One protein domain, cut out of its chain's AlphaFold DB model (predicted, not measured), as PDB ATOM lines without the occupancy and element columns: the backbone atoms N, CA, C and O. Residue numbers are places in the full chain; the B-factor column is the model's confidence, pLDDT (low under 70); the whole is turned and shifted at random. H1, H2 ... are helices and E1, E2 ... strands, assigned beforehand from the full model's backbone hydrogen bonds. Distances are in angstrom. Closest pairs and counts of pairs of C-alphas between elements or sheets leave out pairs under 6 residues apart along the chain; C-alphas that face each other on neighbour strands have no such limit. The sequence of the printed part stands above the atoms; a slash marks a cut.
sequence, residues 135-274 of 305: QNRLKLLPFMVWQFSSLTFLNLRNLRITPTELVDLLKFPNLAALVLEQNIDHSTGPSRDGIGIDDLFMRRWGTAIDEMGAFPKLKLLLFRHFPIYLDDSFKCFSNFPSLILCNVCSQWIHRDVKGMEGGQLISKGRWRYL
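Overview. This is residues 135 to 274 of the 305 residues of an uncharacterized protein of Trematosphaeria pertusa (UniProt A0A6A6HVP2). A wall of four parallel strands, E1 to E4 side by side, has three helices running the same way, H2, H3 and H4, in a loose arched layer over one face; its other face is bare. H5 sits beyond the E4 edge, while short H1 and the long link after it lie beyond the E1 edge. The printed part has 140 residues, with five named helices and four named strands in the order H1 E1 H2 E2 H3 E3 H4 E4 H5; the sheet's order is E1 E2 E3 E4. The class is mixed, helices and strands, with under half of the residues in named elements. The whole is compact, with a radius of gyration of the C-alphas of 15.1 A, yet elongated, spanning 50 by 32 by 24 A.

Along the chain. The strands are E1, residues 153 to 159, 16.8 A long from C-alpha 153 at (162.963, 192.082, 115.733); E2, 177 to 182, 16.6 A; E3, 220 to 224, 13.0 A; and E4, 245 to 249, 13.2 A. The helices are H1, residues 135 to 138, 5.0 A; H2, 163 to 171, 14.1 A; H3, 199 to 212, 19.8 A; H4, 230 to 237, 10.4 A; and H5, 251 to 256, 9.0 A, ending at C-alpha 256 at (136.083, 183.980, 123.684).

Arrangement. N 156 and O 179 of E1 and E2 are 2.8 A apart, N 180 and O 222 of E2 and E3 2.8 A, and N 223 and O 247 of E3 and E4 2.8 A, each within hydrogen-bond range. E1, H2, E2, then E2, H3, E3, then E3, H4, E4 are strand-helix-strand units, two parallel neighbour strands with a helix between, each with a right-handed crossover. H4 is on the sheet at a height over the sheet of 10.6 A; H1, H2, H3 and H5 are not on it. H3 touches H4 at a shallow tilt of 17 degrees, closest at the C-alphas of Gly 206 and Cys 236, 4.1 A. H3 touches H2 at a shallow tilt of 19 degrees, closest at the C-alphas of Val 167 and Trp 205, 6.9 A. H4 and H5 only just touch, with 3 pairs of C-alphas within 8 A, closest at Leu 230 and Ile 253, 5.2 A, about perpendicular at 77 degrees. H1 and H2 are close but not clearly touching, closest at the C-alphas of Gln 135 and Glu 165, 5.9 A. Every O i to N i+4 pair is within hydrogen-bond range in H3 and H4; H2 has 3 of 5, H5 1 of 2, and H1 is too short for such a pair.

Size, cuts and confidence. The two C-alphas farthest apart, Val 145 and Gly 259, are 50.5 A apart. The printed part has no cut. The links H1 to E1 and E2 to H3 are long, and residues 257 to 274 hold no named element, though 265 to 266 pair antiparallel with 271 to 272. The mean pLDDT of the printed part is 87.2, with residue 135, residues 139 to 149 and residues 187 to 193 under 70.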
ATOM      1  N   GLN A 135     155.184 204.358 109.252       67.12
ATOM      2  CA  GLN A 135     155.763 204.214 107.917       67.12
ATOM      3  C   GLN A 135     156.807 205.278 107.606       67.12
ATOM      4  O   GLN A 135     157.876 204.933 107.126       67.12
ATOM      5  N   ASN A 136     156.537 206.558 107.863       72.31
ATOM      6  CA  ASN A 136     157.502 207.613 107.555       72.31
ATOM      7  C   ASN A 136     158.746 207.473 108.431       72.31
ATOM      8  O   ASN A 136     159.855 207.667 107.951       72.31
ATOM      9  N   ARG A 137     158.579 207.014 109.675       73.56
ATOM     10  CA  ARG A 137     159.695 206.719 110.582       73.56
ATOM     11  C   ARG A 137     160.521 205.529 110.100       73.56
ATOM     12  O   ARG A 137     161.746 205.588 110.080       73.56
ATOM     13  N   LEU A 138     159.851 204.460 109.675       70.25
ATOM     14  CA  LEU A 138     160.477 203.246 109.161       70.25
ATOM     15  C   LEU A 138     161.087 203.452 107.770       70.25
ATOM     16  O   LEU A 138     162.102 202.835 107.485       70.25
ATOM     17  N   LYS A 139     160.532 204.341 106.936       67.81
ATOM     18  CA  LYS A 139     161.057 204.764 105.623       67.81
ATOM     19  C   LYS A 139     162.335 205.591 105.713       67.81
ATOM     20  O   LYS A 139     162.917 205.894 104.678       67.81
ATOM     21  N   LEU A 140     162.785 205.953 106.913       65.75
ATOM     22  CA  LEU A 140     164.070 206.626 107.126       65.75
ATOM     23  C   LEU A 140     165.200 205.646 107.442       65.75
ATOM     24  O   LEU A 140     166.362 205.960 107.205       65.75
ATOM     25  N   LEU A 141     164.862 204.444 107.914       62.97
ATOM     26  CA  LEU A 141     165.796 203.321 108.013       62.97
ATOM     27  C   LEU A 141     166.482 202.933 106.675       62.97
ATOM     28  O   LEU A 141     167.667 202.628 106.720       62.97
ATOM     29  N   PRO A 142     165.837 202.983 105.486       51.50
ATOM     30  CA  PRO A 142     166.396 202.586 104.190       51.50
ATOM     31  C   PRO A 142     167.529 203.475 103.676       51.50
ATOM     32  O   PRO A 142     168.229 203.068 102.757       51.50
ATOM     33  N   PHE A 143     167.723 204.682 104.227       54.66
ATOM     34  CA  PHE A 143     168.906 205.493 103.907       54.66
ATOM     35  C   PHE A 143     170.180 204.944 104.557       54.66
ATOM     36  O   PHE A 143     171.282 205.393 104.243       54.66
ATOM     37  N   MET A 144     170.049 203.958 105.443       55.66
ATOM     38  CA  MET A 144     171.163 203.136 105.871       55.66
ATOM     39  C   MET A 144     171.271 201.977 104.891       55.66
ATOM     40  O   MET A 144     170.326 201.223 104.704       55.66
ATOM     41  N   VAL A 145     172.437 201.858 104.258       46.69
ATOM     42  CA  VAL A 145     172.806 200.936 103.162       46.69
ATOM     43  C   VAL A 145     172.491 199.447 103.441       46.69
ATOM     44  O   VAL A 145     172.555 198.604 102.550       46.69
ATOM     45  N   TRP A 146     172.052 199.120 104.652       50.44
ATOM     46  CA  TRP A 146     171.520 197.826 105.048       50.44
ATOM     47  C   TRP A 146     170.007 197.793 104.840       50.44
ATOM     48  O   TRP A 146     169.220 198.225 105.678       50.44
ATOM     49  N   GLN A 147     169.618 197.262 103.681       57.69
ATOM     50  CA  GLN A 147     168.247 196.913 103.318       57.69
ATOM     51  C   GLN A 147     167.502 196.271 104.501       57.69
ATOM     52  O   GLN A 147     168.113 195.539 105.283       57.69
ATOM     53  N   PHE A 148     166.173 196.443 104.555       61.81
ATOM     54  CA  PHE A 148     165.201 195.831 105.490       61.81
ATOM     55  C   PHE A 148     165.445 194.353 105.873       61.81
ATOM     56  O   PHE A 148     164.873 193.841 106.831       61.81
ATOM     57  N   SER A 149     166.302 193.670 105.123       68.12
ATOM     58  CA  SER A 149     166.907 192.384 105.413       68.12
ATOM     59  C   SER A 149     167.584 192.217 106.789       68.12
ATOM     60  O   SER A 149     167.614 191.093 107.281       68.12
ATOM     61  N   SER A 150     168.128 193.246 107.441       74.50
ATOM     62  CA  SER A 150     168.804 193.041 108.739       74.50
ATOM     63  C   SER A 150     167.853 193.071 109.940       74.50
ATOM     64  O   SER A 150     168.196 192.571 111.010       74.50
ATOM     65  N   LEU A 151     166.646 193.626 109.781       84.88
ATOM     66  CA  LEU A 151     165.698 193.769 110.882       84.88
ATOM     67  C   LEU A 151     165.011 192.432 111.188       84.88
ATOM     68  O   LEU A 151     164.121 191.993 110.463       84.88
ATOM     69  N   THR A 152     165.405 191.807 112.296       91.19
ATOM     70  CA  THR A 152     164.848 190.526 112.766       91.19
ATOM     71  C   THR A 152     163.830 190.682 113.893       91.19
ATOM     72  O   THR A 152     162.981 189.810 114.077       91.19
ATOM     73  N   PHE A 153     163.869 191.795 114.625       92.75
ATOM     74  CA  PHE A 153     162.963 192.082 115.733       92.75
ATOM     75  C   PHE A 153     162.407 193.499 115.627       92.75
ATOM     76  O   PHE A 153     163.169 194.462 115.549       92.75
ATOM     77  N   LEU A 154     161.081 193.631 115.664       93.00
ATOM     78  CA  LEU A 154     160.399 194.923 115.694       93.00
ATOM     79  C   LEU A 154     159.397 194.956 116.842       93.00
ATOM     80  O   LEU A 154     158.571 194.056 116.988       93.00
ATOM     81  N   ASN A 155     159.468 196.013 117.649       94.31
ATOM     82  CA  ASN A 155     158.629 196.185 118.824       94.31
ATOM     83  C   ASN A 155     158.024 197.591 118.857       94.31
ATOM     84  O   ASN A 155     158.721 198.571 119.117       94.31
ATOM     85  N   LEU A 156     156.725 197.666 118.579       92.38
ATOM     86  CA  LEU A 156     155.920 198.878 118.523       92.38
ATOM     87  C   LEU A 156     154.880 198.804 119.642       92.38
ATOM     88  O   LEU A 156     153.966 197.982 119.585       92.38
ATOM     89  N   ARG A 157     155.030 199.642 120.675       91.94
ATOM     90  CA  ARG A 157     154.134 199.646 121.841       91.94
ATOM     91  C   ARG A 157     153.554 201.008 122.122       91.94
ATOM     92  O   ARG A 157     154.258 202.006 121.998       91.94
ATOM     93  N   ASN A 158     152.314 201.008 122.600       87.69
ATOM     94  CA  ASN A 158     151.564 202.202 122.966       87.69
ATOM     95  C   ASN A 158     151.470 203.205 121.807       87.69
ATOM     96  O   ASN A 158     151.453 204.413 122.024       87.69
ATOM     97  N   LEU A 159     151.431 202.695 120.574       84.69
ATOM     98  CA  LEU A 159     151.247 203.491 119.364       84.69
ATOM     99  C   LEU A 159     149.870 203.200 118.778       84.69
ATOM    100  O   LEU A 159     149.358 202.085 118.890       84.69
ATOM    101  N   ARG A 160     149.276 204.197 118.126       84.81
ATOM    102  CA  ARG A 160     148.123 203.969 117.260       84.81
ATOM    103  C   ARG A 160     148.639 203.397 115.945       84.81
ATOM    104  O   ARG A 160     149.328 204.094 115.213       84.81
ATOM    105  N   ILE A 161     148.333 202.128 115.687       87.00
ATOM    106  CA  ILE A 161     148.735 201.438 114.459       87.00
ATOM    107  C   ILE A 161     147.536 201.397 113.522       87.00
ATOM    108  O   ILE A 161     146.462 200.916 113.881       87.00
ATOM    109  N   THR A 162     147.716 201.930 112.325       87.75
ATOM    110  CA  THR A 162     146.703 201.985 111.273       87.75
ATOM    111  C   THR A 162     146.770 200.750 110.364       87.75
ATOM    112  O   THR A 162     147.822 200.112 110.249       87.75
ATOM    113  N   PRO A 163     145.675 200.410 109.657       91.00
ATOM    114  CA  PRO A 163     145.672 199.341 108.657       91.00
ATOM    115  C   PRO A 163     146.782 199.467 107.606       91.00
ATOM    116  O   PRO A 163     147.437 198.486 107.259       91.00
ATOM    117  N   THR A 164     147.030 200.686 107.122       89.12
ATOM    118  CA  THR A 164     148.067 200.962 106.122       89.12
ATOM    119  C   THR A 164     149.462 200.709 106.684       89.12
ATOM    120  O   THR A 164     150.300 200.122 106.003       89.12
ATOM    121  N   GLU A 165     149.734 201.106 107.928       87.81
ATOM    122  CA  GLU A 165     150.998 200.804 108.611       87.81
ATOM    123  C   GLU A 165     151.227 199.302 108.757       87.81
ATOM    124  O   GLU A 165     152.343 198.847 108.522       87.81
ATOM    125  N   LEU A 166     150.184 198.529 109.076       91.56
ATOM    126  CA  LEU A 166     150.302 197.079 109.212       91.56
ATOM    127  C   LEU A 166     150.559 196.378 107.866       91.56
ATOM    128  O   LEU A 166     151.366 195.451 107.801       91.56
ATOM    129  N   VAL A 167     149.934 196.845 106.781       92.81
ATOM    130  CA  VAL A 167     150.235 196.375 105.415       92.81
ATOM    131  C   VAL A 167     151.678 196.708 105.030       92.81
ATOM    132  O   VAL A 167     152.369 195.897 104.421       92.81
ATOM    133  N   ASP A 168     152.187 197.866 105.440       88.38
ATOM    134  CA  ASP A 168     153.571 198.254 105.169       88.38
ATOM    135  C   ASP A 168     154.605 197.366 105.879       88.38
ATOM    136  O   ASP A 168     155.725 197.222 105.379       88.38
ATOM    137  N   LEU A 169     154.236 196.707 106.985       91.31
ATOM    138  CA  LEU A 169     155.101 195.726 107.648       91.31
ATOM    139  C   LEU A 169     155.360 194.474 106.796       91.31
ATOM    140  O   LEU A 169     156.343 193.776 107.038       91.31
ATOM    141  N   LEU A 170     154.554 194.212 105.761       93.00
ATOM    142  CA  LEU A 170     154.785 193.102 104.825       93.00
ATOM    143  C   LEU A 170     156.106 193.251 104.050       93.00
ATOM    144  O   LEU A 170     156.646 192.270 103.546       93.00
ATOM    145  N   LYS A 171     156.668 194.466 103.997       88.44
ATOM    146  CA  LYS A 171     157.926 194.786 103.301       88.44
ATOM    147  C   LYS A 171     159.186 194.309 104.039       88.44
ATOM    148  O   LYS A 171     160.288 194.520 103.538       88.44
ATOM    149  N   PHE A 172     159.053 193.697 105.218       88.44
ATOM    150  CA  PHE A 172     160.173 193.268 106.060       88.44
ATOM    151  C   PHE A 172     160.340 191.738 106.031       88.44
ATOM    152  O   PHE A 172     159.820 191.033 106.901       88.44
ATOM    153  N   PRO A 173     161.091 191.186 105.060       90.12
ATOM    154  CA  PRO A 173     161.140 189.741 104.825       90.12
ATOM    155  C   PRO A 173     161.853 188.957 105.935       90.12
ATOM    156  O   PRO A 173     161.646 187.755 106.076       90.12
ATOM    157  N   ASN A 174     162.704 189.613 106.727       91.81
ATOM    158  CA  ASN A 174     163.552 188.945 107.714       91.81
ATOM    159  C   ASN A 174     163.077 189.095 109.162       91.81
ATOM    160  O   ASN A 174     163.769 188.623 110.065       91.81
ATOM    161  N   LEU A 175     161.891 189.672 109.388       94.06
ATOM    162  CA  LEU A 175     161.307 189.730 110.725       94.06
ATOM    163  C   LEU A 175     161.071 188.318 111.262       94.06
ATOM    164  O   LEU A 175     160.322 187.535 110.684       94.06
ATOM    165  N   ALA A 176     161.718 188.016 112.383       96.62
ATOM    166  CA  ALA A 176     161.586 186.774 113.133       96.62
ATOM    167  C   ALA A 176     160.635 186.924 114.326       96.62
ATOM    168  O   ALA A 176     159.943 185.973 114.692       96.62
ATOM    169  N   ALA A 177     160.570 188.124 114.901       97.25
ATOM    170  CA  ALA A 177     159.681 188.447 116.002       97.25
ATOM    171  C   ALA A 177     159.079 189.850 115.837       97.25
ATOM    172  O   ALA A 177     159.793 190.830 115.608       97.25
ATOM    173  N   LEU A 178     157.757 189.934 115.970       97.12
ATOM    174  CA  LEU A 178     156.987 191.160 115.805       97.12
ATOM    175  C   LEU A 178     156.119 191.387 117.040       97.12
ATOM    176  O   LEU A 178     155.315 190.536 117.410       97.12
ATOM    177  N   VAL A 179     156.282 192.540 117.681       96.75
ATOM    178  CA  VAL A 179     155.486 192.954 118.836       96.75
ATOM    179  C   VAL A 179     154.720 194.213 118.478       96.75
ATOM    180  O   VAL A 179     155.319 195.250 118.206       96.75
ATOM    181  N   LEU A 180     153.399 194.099 118.488       95.69
ATOM    182  CA  LEU A 180     152.444 195.157 118.213       95.69
ATOM    183  C   LEU A 180     151.529 195.286 119.424       95.69
ATOM    184  O   LEU A 180     150.798 194.360 119.777       95.69
ATOM    185  N   GLU A 181     151.588 196.432 120.079       93.12
ATOM    186  CA  GLU A 181     150.767 196.745 121.241       93.12
ATOM    187  C   GLU A 181     150.154 198.126 121.038       93.12
ATOM    188  O   GLU A 181     150.848 199.146 121.081       93.12
ATOM    189  N   GLN A 182     148.849 198.146 120.775       89.06
ATOM    190  CA  GLN A 182     148.102 199.381 120.601       89.06
ATOM    191  C   GLN A 182     147.838 200.039 121.962       89.06
ATOM    192  O   GLN A 182     147.689 199.365 122.981       89.06
ATOM    193  N   ASN A 183     147.782 201.370 121.999       85.38
ATOM    194  CA  ASN A 183     147.347 202.066 123.207       85.38
ATOM    195  C   ASN A 183     145.870 201.719 123.512       85.38
ATOM    196  O   ASN A 183     145.000 201.871 122.653       85.38
ATOM    197  N   ILE A 184     145.605 201.256 124.741       81.62
ATOM    198  CA  ILE A 184     144.291 200.811 125.237       81.62
ATOM    199  C   ILE A 184     143.227 201.897 125.068       81.62
ATOM    200  O   ILE A 184     142.086 201.575 124.739       81.62
ATOM    201  N   ASP A 185     143.596 203.166 125.233       78.12
ATOM    202  CA  ASP A 185     142.658 204.287 125.121       78.12
ATOM    203  C   ASP A 185     142.105 204.435 123.695       78.12
ATOM    204  O   ASP A 185     140.996 204.926 123.508       78.12
ATOM    205  N   HIS A 186     142.825 203.922 122.690       71.38
ATOM    206  CA  HIS A 186     142.382 203.884 121.294       71.38
ATOM    207  C   HIS A 186     141.755 202.539 120.898       71.38
ATOM    208  O   HIS A 186     141.349 202.361 119.752       71.38
ATOM    209  N   SER A 187     141.638 201.583 121.828       65.94
ATOM    210  CA  SER A 187     140.967 200.292 121.609       65.94
ATOM    211  C   SER A 187     139.431 200.414 121.693       65.94
ATOM    212  O   SER A 187     138.741 199.439 122.019       65.94
ATOM    213  N   THR A 188     138.863 201.599 121.441       59.19
ATOM    214  CA  THR A 188     137.431 201.893 121.587       59.19
ATOM    215  C   THR A 188     136.598 201.204 120.508       59.19
ATOM    216  O   THR A 188     136.189 201.825 119.534       59.19
ATOM    217  N   GLY A 189     136.324 199.915 120.711       62.12
ATOM    218  CA  GLY A 189     135.388 199.122 119.916       62.12
ATOM    219  C   GLY A 189     135.739 199.010 118.425       62.12
ATOM    220  O   GLY A 189     136.739 199.554 117.961       62.12
ATOM    221  N   PRO A 190     134.931 198.268 117.654       61.44
ATOM    222  CA  PRO A 190     134.993 198.355 116.203       61.44
ATOM    223  C   PRO A 190     134.758 199.815 115.796       61.44
ATOM    224  O   PRO A 190     133.777 200.435 116.215       61.44
ATOM    225  N   SER A 191     135.691 200.380 115.023       64.19
ATOM    226  CA  SER A 191     135.547 201.727 114.467       64.19
ATOM    227  C   SER A 191     134.213 201.794 113.727       64.19
ATOM    228  O   SER A 191     133.967 200.984 112.834       64.19
ATOM    229  N   ARG A 192     133.346 202.748 114.095       61.31
ATOM    230  CA  ARG A 192     132.045 202.944 113.426       61.31
ATOM    231  C   ARG A 192     132.199 203.195 111.927       61.31
ATOM    232  O   ARG A 192     131.293 202.881 111.166       61.31
ATOM    233  N   ASP A 193     133.363 203.698 111.533       68.38
ATOM    234  CA  ASP A 193     133.671 204.062 110.159       68.38
ATOM    235  C   ASP A 193     134.291 202.893 109.373       68.38
ATOM    236  O   ASP A 193     134.525 203.014 108.175       68.38
ATOM    237  N   GLY A 194     134.582 201.753 110.020       70.25
ATOM    238  CA  GLY A 194     135.210 200.590 109.375       70.25
ATOM    239  C   GLY A 194     136.669 200.812 108.949       70.25
ATOM    240  O   GLY A 194     137.223 200.018 108.196       70.25
ATOM    241  N   ILE A 195     137.311 201.888 109.420       77.56
ATOM    242  CA  ILE A 195     138.689 202.281 109.052       77.56
ATOM    243  C   ILE A 195     139.728 201.669 110.026       77.56
ATOM    244  O   ILE A 195     140.917 201.982 109.995       77.56
ATOM    245  N   GLY A 196     139.294 200.787 110.930       86.50
ATOM    246  CA  GLY A 196     140.134 200.183 111.966       86.50
ATOM    247  C   GLY A 196     140.769 198.846 111.580       86.50
ATOM    248  O   GLY A 196     140.536 198.294 110.509       86.50
ATOM    249  N   ILE A 197     141.563 198.308 112.507       90.44
ATOM    250  CA  ILE A 197     142.029 196.918 112.470       90.44
ATOM    251  C   ILE A 197     140.935 196.064 113.119       90.44
ATOM    252  O   ILE A 197     140.934 195.855 114.331       90.44
ATOM    253  N   ASP A 198     139.973 195.643 112.303       90.19
ATOM    254  CA  ASP A 198     138.875 194.744 112.669       90.19
ATOM    255  C   ASP A 198     139.068 193.343 112.054       90.19
ATOM    256  O   ASP A 198     140.060 193.070 111.376       90.19
ATOM    257  N   ASP A 199     138.117 192.434 112.274       90.62
ATOM    258  CA  ASP A 199     138.190 191.068 111.737       90.62
ATOM    259  C   ASP A 199     138.208 191.023 110.203       90.62
ATOM    260  O   ASP A 199     138.868 190.166 109.607       90.62
ATOM    261  N   LEU A 200     137.491 191.939 109.539       92.12
ATOM    262  CA  LEU A 200     137.465 192.010 108.079       92.12
ATOM    263  C   LEU A 200     138.845 192.398 107.544       92.12
ATOM    264  O   LEU A 200     139.338 191.787 106.591       92.12
ATOM    265  N   PHE A 201     139.476 193.386 108.171       93.88
ATOM    266  CA  PHE A 201     140.842 193.769 107.882       93.88
ATOM    267  C   PHE A 201     141.814 192.622 108.168       93.88
ATOM    268  O   PHE A 201     142.632 192.315 107.306       93.88
ATOM    269  N   MET A 202     141.690 191.925 109.303       95.56
ATOM    270  CA  MET A 202     142.541 190.772 109.622       95.56
ATOM    271  C   MET A 202     142.445 189.680 108.554       95.56
ATOM    272  O   MET A 202     143.475 189.165 108.122       95.56
ATOM    273  N   ARG A 203     141.241 189.365 108.056       94.88
ATOM    274  CA  ARG A 203     141.069 188.415 106.942       94.88
ATOM    275  C   ARG A 203     141.819 188.872 105.688       94.88
ATOM    276  O   ARG A 203     142.571 188.088 105.118       94.88
ATOM    277  N   ARG A 204     141.664 190.141 105.291       95.75
ATOM    278  CA  ARG A 204     142.354 190.716 104.120       95.75
ATOM    279  C   ARG A 204     143.870 190.734 104.293       95.75
ATOM    280  O   ARG A 204     144.592 190.418 103.357       95.75
ATOM    281  N   TRP A 205     144.347 191.073 105.487       96.50
ATOM    282  CA  TRP A 205     145.768 191.072 105.808       96.50
ATOM    283  C   TRP A 205     146.349 189.659 105.744       96.50
ATOM    284  O   TRP A 205     147.401 189.462 105.148       96.50
ATOM    285  N   GLY A 206     145.619 188.664 106.256       96.75
ATOM    286  CA  GLY A 206     145.986 187.254 106.134       96.75
ATOM    287  C   GLY A 206     146.089 186.801 104.679       96.75
ATOM    288  O   GLY A 206     147.029 186.092 104.336       96.75
ATOM    289  N   THR A 207     145.150 187.204 103.818       96.94
ATOM    290  CA  THR A 207     145.228 186.931 102.372       96.94
ATOM    291  C   THR A 207     146.445 187.605 101.741       96.94
ATOM    292  O   THR A 207     147.188 186.951 101.021       96.94
ATOM    293  N   ALA A 208     146.711 188.871 102.068       97.50
ATOM    294  CA  ALA A 208     147.875 189.586 101.546       97.50
ATOM    295  C   ALA A 208     149.207 188.941 101.972       97.50
ATOM    296  O   ALA A 208     150.154 188.919 101.192       97.50
ATOM    297  N   ILE A 209     149.293 188.402 103.194       97.06
ATOM    298  CA  ILE A 209     150.480 187.673 103.668       97.06
ATOM    299  C   ILE A 209     150.742 186.439 102.807       97.06
ATOM    300  O   ILE A 209     151.883 186.229 102.397       97.06
ATOM    301  N   ASP A 210     149.694 185.664 102.526       97.19
ATOM    302  CA  ASP A 210     149.763 184.458 101.700       97.19
ATOM    303  C   ASP A 210     150.155 184.801 100.254       97.19
ATOM    304  O   ASP A 210     151.147 184.290  99.735       97.19
ATOM    305  N   GLU A 211     149.459 185.762  99.636       97.44
ATOM    306  CA  GLU A 211     149.708 186.199  98.256       97.44
ATOM    307  C   GLU A 211     151.116 186.774  98.053       97.44
ATOM    308  O   GLU A 211     151.749 186.535  97.023       97.44
ATOM    309  N   MET A 212     151.625 187.538  99.024       96.25
ATOM    310  CA  MET A 212     152.954 188.150  98.940       96.25
ATOM    311  C   MET A 212     154.081 187.229  99.417       96.25
ATOM    312  O   MET A 212     155.250 187.593  99.278       96.25
ATOM    313  N   GLY A 213     153.769 186.082 100.032       95.88
ATOM    314  CA  GLY A 213     154.759 185.272 100.745       95.88
ATOM    315  C   GLY A 213     155.478 186.067 101.843       95.88
ATOM    316  O   GLY A 213     156.688 185.919 102.045       95.88
ATOM    317  N   ALA A 214     154.758 186.976 102.506       95.38
ATOM    318  CA  ALA A 214     155.333 187.865 103.504       95.38
ATOM    319  C   ALA A 214     155.694 187.105 104.790       95.38
ATOM    320  O   ALA A 214     155.155 186.042 105.094       95.38
ATOM    321  N   PHE A 215     156.604 187.683 105.577       95.56
ATOM    322  CA  PHE A 215     157.037 187.124 106.862       95.56
ATOM    323  C   PHE A 215     157.543 185.665 106.815       95.56
ATOM    324  O   PHE A 215     157.219 184.874 107.707       95.56
ATOM    325  N   PRO A 216     158.412 185.289 105.856       96.69
ATOM    326  CA  PRO A 216     158.887 183.911 105.723       96.69
ATOM    327  C   PRO A 216     159.642 183.400 106.958       96.69
ATOM    328  O   PRO A 216     159.765 182.192 107.147       96.69
ATOM    329  N   LYS A 217     160.153 184.296 107.812       97.12
ATOM    330  CA  LYS A 217     160.924 183.958 109.019       97.12
ATOM    331  C   LYS A 217     160.204 184.266 110.332       97.12
ATOM    332  O   LYS A 217     160.780 183.992 111.384       97.12
ATOM    333  N   LEU A 218     158.987 184.816 110.298       97.94
ATOM    334  CA  LEU A 218     158.311 185.283 111.508       97.94
ATOM    335  C   LEU A 218     157.817 184.097 112.326       97.94
ATOM    336  O   LEU A 218     156.887 183.413 111.917       97.94
ATOM    337  N   LYS A 219     158.430 183.881 113.490       98.06
ATOM    338  CA  LYS A 219     158.108 182.787 114.416       98.06
ATOM    339  C   LYS A 219     157.260 183.234 115.594       98.06
ATOM    340  O   LYS A 219     156.549 182.410 116.167       98.06
ATOM    341  N   LEU A 220     157.351 184.512 115.961       97.88
ATOM    342  CA  LEU A 220     156.725 185.064 117.155       97.88
ATOM    343  C   LEU A 220     155.966 186.352 116.832       97.88
ATOM    344  O   LEU A 220     156.540 187.303 116.302       97.88
ATOM    345  N   LEU A 221     154.687 186.386 117.202       97.88
ATOM    346  CA  LEU A 221     153.815 187.548 117.057       97.88
ATOM    347  C   LEU A 221     153.182 187.904 118.406       97.88
ATOM    348  O   LEU A 221     152.489 187.094 119.004       97.88
ATOM    349  N   LEU A 222     153.390 189.120 118.897       97.00
ATOM    350  CA  LEU A 222     152.594 189.690 119.985       97.00
ATOM    351  C   LEU A 222     151.641 190.700 119.358       97.00
ATOM    352  O   LEU A 222     152.100 191.650 118.731       97.00
ATOM    353  N   PHE A 223     150.340 190.504 119.532       95.88
ATOM    354  CA  PHE A 223     149.299 191.343 118.950       95.88
ATOM    355  C   PHE A 223     148.293 191.739 120.036       95.88
ATOM    356  O   PHE A 223     147.383 190.989 120.395       95.88
ATOM    357  N   ARG A 224     148.505 192.908 120.641       94.31
ATOM    358  CA  ARG A 224     147.828 193.326 121.874       94.31
ATOM    359  C   ARG A 224     147.033 194.610 121.699       94.31
ATOM    360  O   ARG A 224     147.474 195.541 121.036       94.31
ATOM    361  N   HIS A 225     145.897 194.652 122.384       92.31
ATOM    362  CA  HIS A 225     144.966 195.774 122.482       92.31
ATOM    363  C   HIS A 225     144.328 196.191 121.152       92.31
ATOM    364  O   HIS A 225     143.937 197.340 120.983       92.31
ATOM    365  N   PHE A 226     144.161 195.232 120.238       92.00
ATOM    366  CA  PHE A 226     143.395 195.411 119.005       92.00
ATOM    367  C   PHE A 226     141.948 194.915 119.181       92.00
ATOM    368  O   PHE A 226     141.725 193.924 119.891       92.00
ATOM    369  N   PRO A 227     140.945 195.551 118.553       90.56
ATOM    370  CA  PRO A 227     139.533 195.183 118.682       90.56
ATOM    371  C   PRO A 227     139.158 194.001 117.765       90.56
ATOM    372  O   PRO A 227     138.301 194.127 116.899       90.56
ATOM    373  N   ILE A 228     139.805 192.855 117.974       91.38
ATOM    374  CA  ILE A 228     139.699 191.652 117.135       91.38
ATOM    375  C   ILE A 228     139.106 190.459 117.897       91.38
ATOM    376  O   ILE A 228     139.294 190.350 119.113       91.38
ATOM    377  N   TYR A 229     138.441 189.550 117.185       91.81
ATOM    378  CA  TYR A 229     137.866 188.319 117.736       91.81
ATOM    379  C   TYR A 229     138.765 187.107 117.483       91.81
ATOM    380  O   TYR A 229     139.615 187.113 116.583       91.81
ATOM    381  N   LEU A 230     138.592 186.054 118.287       90.88
ATOM    382  CA  LEU A 230     139.478 184.891 118.274       90.88
ATOM    383  C   LEU A 230     139.501 184.193 116.903       90.88
ATOM    384  O   LEU A 230     140.557 184.071 116.285       90.88
ATOM    385  N   ASP A 231     138.350 183.772 116.384       89.31
ATOM    386  CA  ASP A 231     138.315 182.906 115.199       89.31
ATOM    387  C   ASP A 231     138.886 183.560 113.934       89.31
ATOM    388  O   ASP A 231     139.603 182.915 113.167       89.31
ATOM    389  N   ASP A 232     138.588 184.836 113.692       88.50
ATOM    390  CA  ASP A 232     139.026 185.519 112.473       88.50
ATOM    391  C   ASP A 232     140.496 185.928 112.520       88.50
ATOM    392  O   ASP A 232     141.216 185.768 111.528       88.50
ATOM    393  N   SER A 233     140.981 186.334 113.693       92.62
ATOM    394  CA  SER A 233     142.401 186.622 113.902       92.62
ATOM    395  C   SER A 233     143.256 185.379 113.715       92.62
ATOM    396  O   SER A 233     144.277 185.420 113.035       92.62
ATOM    397  N   PHE A 234     142.822 184.239 114.250       94.75
ATOM    398  CA  PHE A 234     143.578 182.996 114.145       94.75
ATOM    399  C   PHE A 234     143.500 182.362 112.750       94.75
ATOM    400  O   PHE A 234     144.438 181.672 112.346       94.75
ATOM    401  N   LYS A 235     142.443 182.617 111.964       93.75
ATOM    402  CA  LYS A 235     142.460 182.311 110.520       93.75
ATOM    403  C   LYS A 235     143.542 183.115 109.804       93.75
ATOM    404  O   LYS A 235     144.310 182.524 109.058       93.75
ATOM    405  N   CYS A 236     143.645 184.416 110.082       95.56
ATOM    406  CA  CYS A 236     144.711 185.264 109.543       95.56
ATOM    407  C   CYS A 236     146.102 184.766 109.963       95.56
ATOM    408  O   CYS A 236     146.957 184.534 109.114       95.56
ATOM    409  N   PHE A 237     146.317 184.506 111.257       96.31
ATOM    410  CA  PHE A 237     147.603 184.023 111.771       96.31
ATOM    411  C   PHE A 237     148.021 182.671 111.186       96.31
ATOM    412  O   PHE A 237     149.208 182.391 111.070       96.31
ATOM    413  N   SER A 238     147.059 181.853 110.754       96.38
ATOM    414  CA  SER A 238     147.340 180.576 110.089       96.38
ATOM    415  C   SER A 238     147.942 180.721 108.688       96.38
ATOM    416  O   SER A 238     148.397 179.718 108.146       96.38
ATOM    417  N   ASN A 239     147.919 181.922 108.101       96.75
ATOM    418  CA  ASN A 239     148.515 182.198 106.792       96.75
ATOM    419  C   ASN A 239     149.993 182.596 106.891       96.75
ATOM    420  O   ASN A 239     150.663 182.750 105.876       96.75
ATOM    421  N   PHE A 240     150.524 182.772 108.104       96.56
ATOM    422  CA  PHE A 240     151.943 183.040 108.283       96.56
ATOM    423  C   PHE A 240     152.729 181.733 108.122       96.56
ATOM    424  O   PHE A 240     152.484 180.783 108.869       96.56
ATOM    425  N   PRO A 241     153.715 181.674 107.215       95.94
ATOM    426  CA  PRO A 241     154.356 180.413 106.833       95.94
ATOM    427  C   PRO A 241     155.185 179.778 107.956       95.94
ATOM    428  O   PRO A 241     155.306 178.558 108.022       95.94
ATOM    429  N   SER A 242     155.753 180.600 108.842       96.94
ATOM    430  CA  SER A 242     156.699 180.165 109.880       96.94
ATOM    431  C   SER A 242     156.255 180.514 111.301       96.94
ATOM    432  O   SER A 242     157.064 180.400 112.223       96.94
ATOM    433  N   LEU A 243     155.011 180.962 111.498       97.69
ATOM    434  CA  LEU A 243     154.541 181.426 112.803       97.69
ATOM    435  C   LEU A 243     154.299 180.239 113.739       97.69
ATOM    436  O   LEU A 243     153.561 179.317 113.411       97.69
ATOM    437  N   ILE A 244     154.929 180.280 114.915       96.81
ATOM    438  CA  ILE A 244     154.894 179.190 115.904       96.81
ATOM    439  C   ILE A 244     154.172 179.638 117.174       96.81
ATOM    440  O   ILE A 244     153.451 178.853 117.784       96.81
ATOM    441  N   LEU A 245     154.374 180.892 117.585       96.56
ATOM    442  CA  LEU A 245     153.842 181.431 118.830       96.56
ATOM    443  C   LEU A 245     153.167 182.780 118.585       96.56
ATOM    444  O   LEU A 245     153.779 183.684 118.009       96.56
ATOM    445  N   CYS A 246     151.930 182.933 119.058       96.31
ATOM    446  CA  CYS A 246     151.192 184.185 118.948       96.31
ATOM    447  C   CYS A 246     150.515 184.587 120.265       96.31
ATOM    448  O   CYS A 246     149.494 184.050 120.667       96.31
ATOM    449  N   ASN A 247     151.041 185.625 120.905       95.12
ATOM    450  CA  ASN A 247     150.435 186.199 122.097       95.12
ATOM    451  C   ASN A 247     149.405 187.245 121.681       95.12
ATOM    452  O   ASN A 247     149.768 188.311 121.181       95.12
ATOM    453  N   VAL A 248     148.131 186.958 121.929       93.56
ATOM    454  CA  VAL A 248     147.038 187.862 121.577       93.56
ATOM    455  C   VAL A 248     146.331 188.335 122.837       93.56
ATOM    456  O   VAL A 248     145.928 187.527 123.668       93.56
ATOM    457  N   CYS A 249     146.168 189.648 122.979       90.12
ATOM    458  CA  CYS A 249     145.492 190.243 124.130       90.12
ATOM    459  C   CYS A 249     144.435 191.231 123.642       90.12
ATOM    460  O   CYS A 249     144.746 192.384 123.360       90.12
ATOM    461  N   SER A 250     143.179 190.800 123.553       89.12
ATOM    462  CA  SER A 250     142.041 191.663 123.225       89.12
ATOM    463  C   SER A 250     140.909 191.427 124.208       89.12
ATOM    464  O   SER A 250     140.685 190.296 124.630       89.12
ATOM    465  N   GLN A 251     140.157 192.476 124.549       86.81
ATOM    466  CA  GLN A 251     138.975 192.349 125.407       86.81
ATOM    467  C   GLN A 251     137.931 191.365 124.854       86.81
ATOM    468  O   GLN A 251     137.184 190.781 125.634       86.81
ATOM    469  N   TRP A 252     137.880 191.184 123.533       88.31
ATOM    470  CA  TRP A 252     136.966 190.252 122.874       88.31
ATOM    471  C   TRP A 252     137.497 188.825 122.950       88.31
ATOM    472  O   TRP A 252     136.804 187.951 123.451       88.31
ATOM    473  N   ILE A 253     138.780 188.628 122.636       89.31
ATOM    474  CA  ILE A 253     139.466 187.344 122.829       89.31
ATOM    475  C   ILE A 253     139.374 186.872 124.280       89.31
ATOM    476  O   ILE A 253     139.120 185.701 124.522       89.31
ATOM    477  N   HIS A 254     139.498 187.778 125.252       88.12
ATOM    478  CA  HIS A 254     139.297 187.463 126.668       88.12
ATOM    479  C   HIS A 254     137.924 186.852 126.966       88.12
ATOM    480  O   HIS A 254     137.812 186.028 127.873       88.12
ATOM    481  N   ARG A 255     136.879 187.266 126.241       89.75
ATOM    482  CA  ARG A 255     135.540 186.680 126.362       89.75
ATOM    483  C   ARG A 255     135.483 185.322 125.672       89.75
ATOM    484  O   ARG A 255     134.941 184.397 126.265       89.75
ATOM    485  N   ASP A 256     136.085 185.206 124.492       89.88
ATOM    486  CA  ASP A 256     136.083 183.980 123.684       89.88
ATOM    487  C   ASP A 256     136.839 182.828 124.365       89.88
ATOM    488  O   ASP A 256     136.406 181.682 124.303       89.88
ATOM    489  N   VAL A 257     137.947 183.122 125.058       91.19
ATOM    490  CA  VAL A 257     138.756 182.110 125.766       91.19
ATOM    491  C   VAL A 257     138.293 181.853 127.200       91.19
ATOM    492  O   VAL A 257     138.884 181.037 127.910       91.19
ATOM    493  N   LYS A 258     137.254 182.551 127.675       91.31
ATOM    494  CA  LYS A 258     136.770 182.389 129.048       91.31
ATOM    495  C   LYS A 258     136.226 180.971 129.237       91.31
ATOM    496  O   LYS A 258     135.216 180.605 128.649       91.31
ATOM    497  N   GLY A 259     136.873 180.207 130.113       91.12
ATOM    498  CA  GLY A 259     136.522 178.809 130.379       91.12
ATOM    499  C   GLY A 259     137.228 177.799 129.473       91.12
ATOM    500  O   GLY A 259     136.947 176.613 129.594       91.12
ATOM    501  N   MET A 260     138.144 178.239 128.602       92.88
ATOM    502  CA  MET A 260     139.011 177.315 127.876       92.88
ATOM    503  C   MET A 260     140.054 176.698 128.807       92.88
ATOM    504  O   MET A 260     140.676 177.388 129.619       92.88
ATOM    505  N   GLU A 261     140.272 175.397 128.654       92.38
ATOM    506  CA  GLU A 261     141.320 174.675 129.369       92.38
ATOM    507  C   GLU A 261     142.644 174.742 128.606       92.38
ATOM    508  O   GLU A 261     142.686 174.791 127.373       92.38
ATOM    509  N   GLY A 262     143.759 174.727 129.337       92.88
ATOM    510  CA  GLY A 262     145.072 174.706 128.706       92.88
ATOM    511  C   GLY A 262     145.258 173.478 127.822       92.88
ATOM    512  O   GLY A 262     144.966 172.356 128.221       92.88
ATOM    513  N   GLY A 263     145.751 173.694 126.604       91.75
ATOM    514  CA  GLY A 263     145.875 172.655 125.587       91.75
ATOM    515  C   GLY A 263     144.663 172.523 124.662       91.75
ATOM    516  O   GLY A 263     144.770 171.817 123.657       91.75
ATOM    517  N   GLN A 264     143.550 173.214 124.939       93.31
ATOM    518  CA  GLN A 264     142.381 173.199 124.064       93.31
ATOM    519  C   GLN A 264     142.730 173.716 122.663       93.31
ATOM    520  O   GLN A 264     143.510 174.654 122.483       93.31
ATOM    521  N   LEU A 265     142.152 173.067 121.657       93.06
ATOM    522  CA  LEU A 265     142.378 173.387 120.258       93.06
ATOM    523  C   LEU A 265     141.455 174.521 119.782       93.06
ATOM    524  O   LEU A 265     140.249 174.483 120.018       93.06
ATOM    525  N   ILE A 266     142.017 175.489 119.060       91.81
ATOM    526  CA  ILE A 266     141.332 176.664 118.494       91.81
ATOM    527  C   ILE A 266     141.470 176.645 116.961       91.81
ATOM    528  O   ILE A 266     142.402 176.047 116.413       91.81
ATOM    529  N   SER A 267     140.530 177.290 116.254       87.69
ATOM    530  CA  SER A 267     140.550 177.474 114.793       87.69
ATOM    531  C   SER A 267     140.759 176.153 114.040       87.69
ATOM    532  O   SER A 267     141.747 175.930 113.336       87.69
ATOM    533  N   LYS A 268     139.810 175.229 114.238       87.44
ATOM    534  CA  LYS A 268     139.792 173.896 113.605       87.44
ATOM    535  C   LYS A 268     141.039 173.043 113.894       87.44
ATOM    536  O   LYS A 268     141.456 172.265 113.042       87.44
ATOM    537  N   GLY A 269     141.644 173.185 115.072       85.50
ATOM    538  CA  GLY A 269     142.758 172.322 115.480       85.50
ATOM    539  C   GLY A 269     144.151 172.827 115.135       85.50
ATOM    540  O   GLY A 269     145.118 172.167 115.499       85.50
ATOM    541  N   ARG A 270     144.283 173.978 114.464       90.75
ATOM    542  CA  ARG A 270     145.603 174.507 114.079       90.75
ATOM    543  C   ARG A 270     146.357 175.149 115.235       90.75
ATOM    544  O   ARG A 270     147.581 175.178 115.214       90.75
ATOM    545  N   TRP A 271     145.631 175.656 116.227       95.69
ATOM    546  CA  TRP A 271     146.214 176.384 117.345       95.69
ATOM    547  C   TRP A 271     145.898 175.689 118.653       95.69
ATOM    548  O   TRP A 271     144.814 175.134 118.826       95.69
ATOM    549  N   ARG A 272     146.856 175.732 119.575       95.75
ATOM    550  CA  ARG A 272     146.719 175.197 120.924       95.75
ATOM    551  C   ARG A 272     146.727 176.358 121.904       95.75
ATOM    552  O   ARG A 272     147.673 177.135 121.905       95.75
ATOM    553  N   TYR A 273     145.704 176.442 122.742       94.75
ATOM    554  CA  TYR A 273     145.628 177.450 123.786       94.75
ATOM    555  C   TYR A 273     146.672 177.181 124.873       94.75
ATOM    556  O   TYR A 273     146.675 176.107 125.483       94.75
ATOM    557  N   LEU A 274     147.551 178.150 125.124       93.50
ATOM    558  CA  LEU A 274     148.512 178.118 126.222       93.50
ATOM    559  C   LEU A 274     148.120 179.176 127.260       93.50
ATOM    560  O   LEU A 274     148.371 180.361 127.047       93.50
TER     561      LEU A 274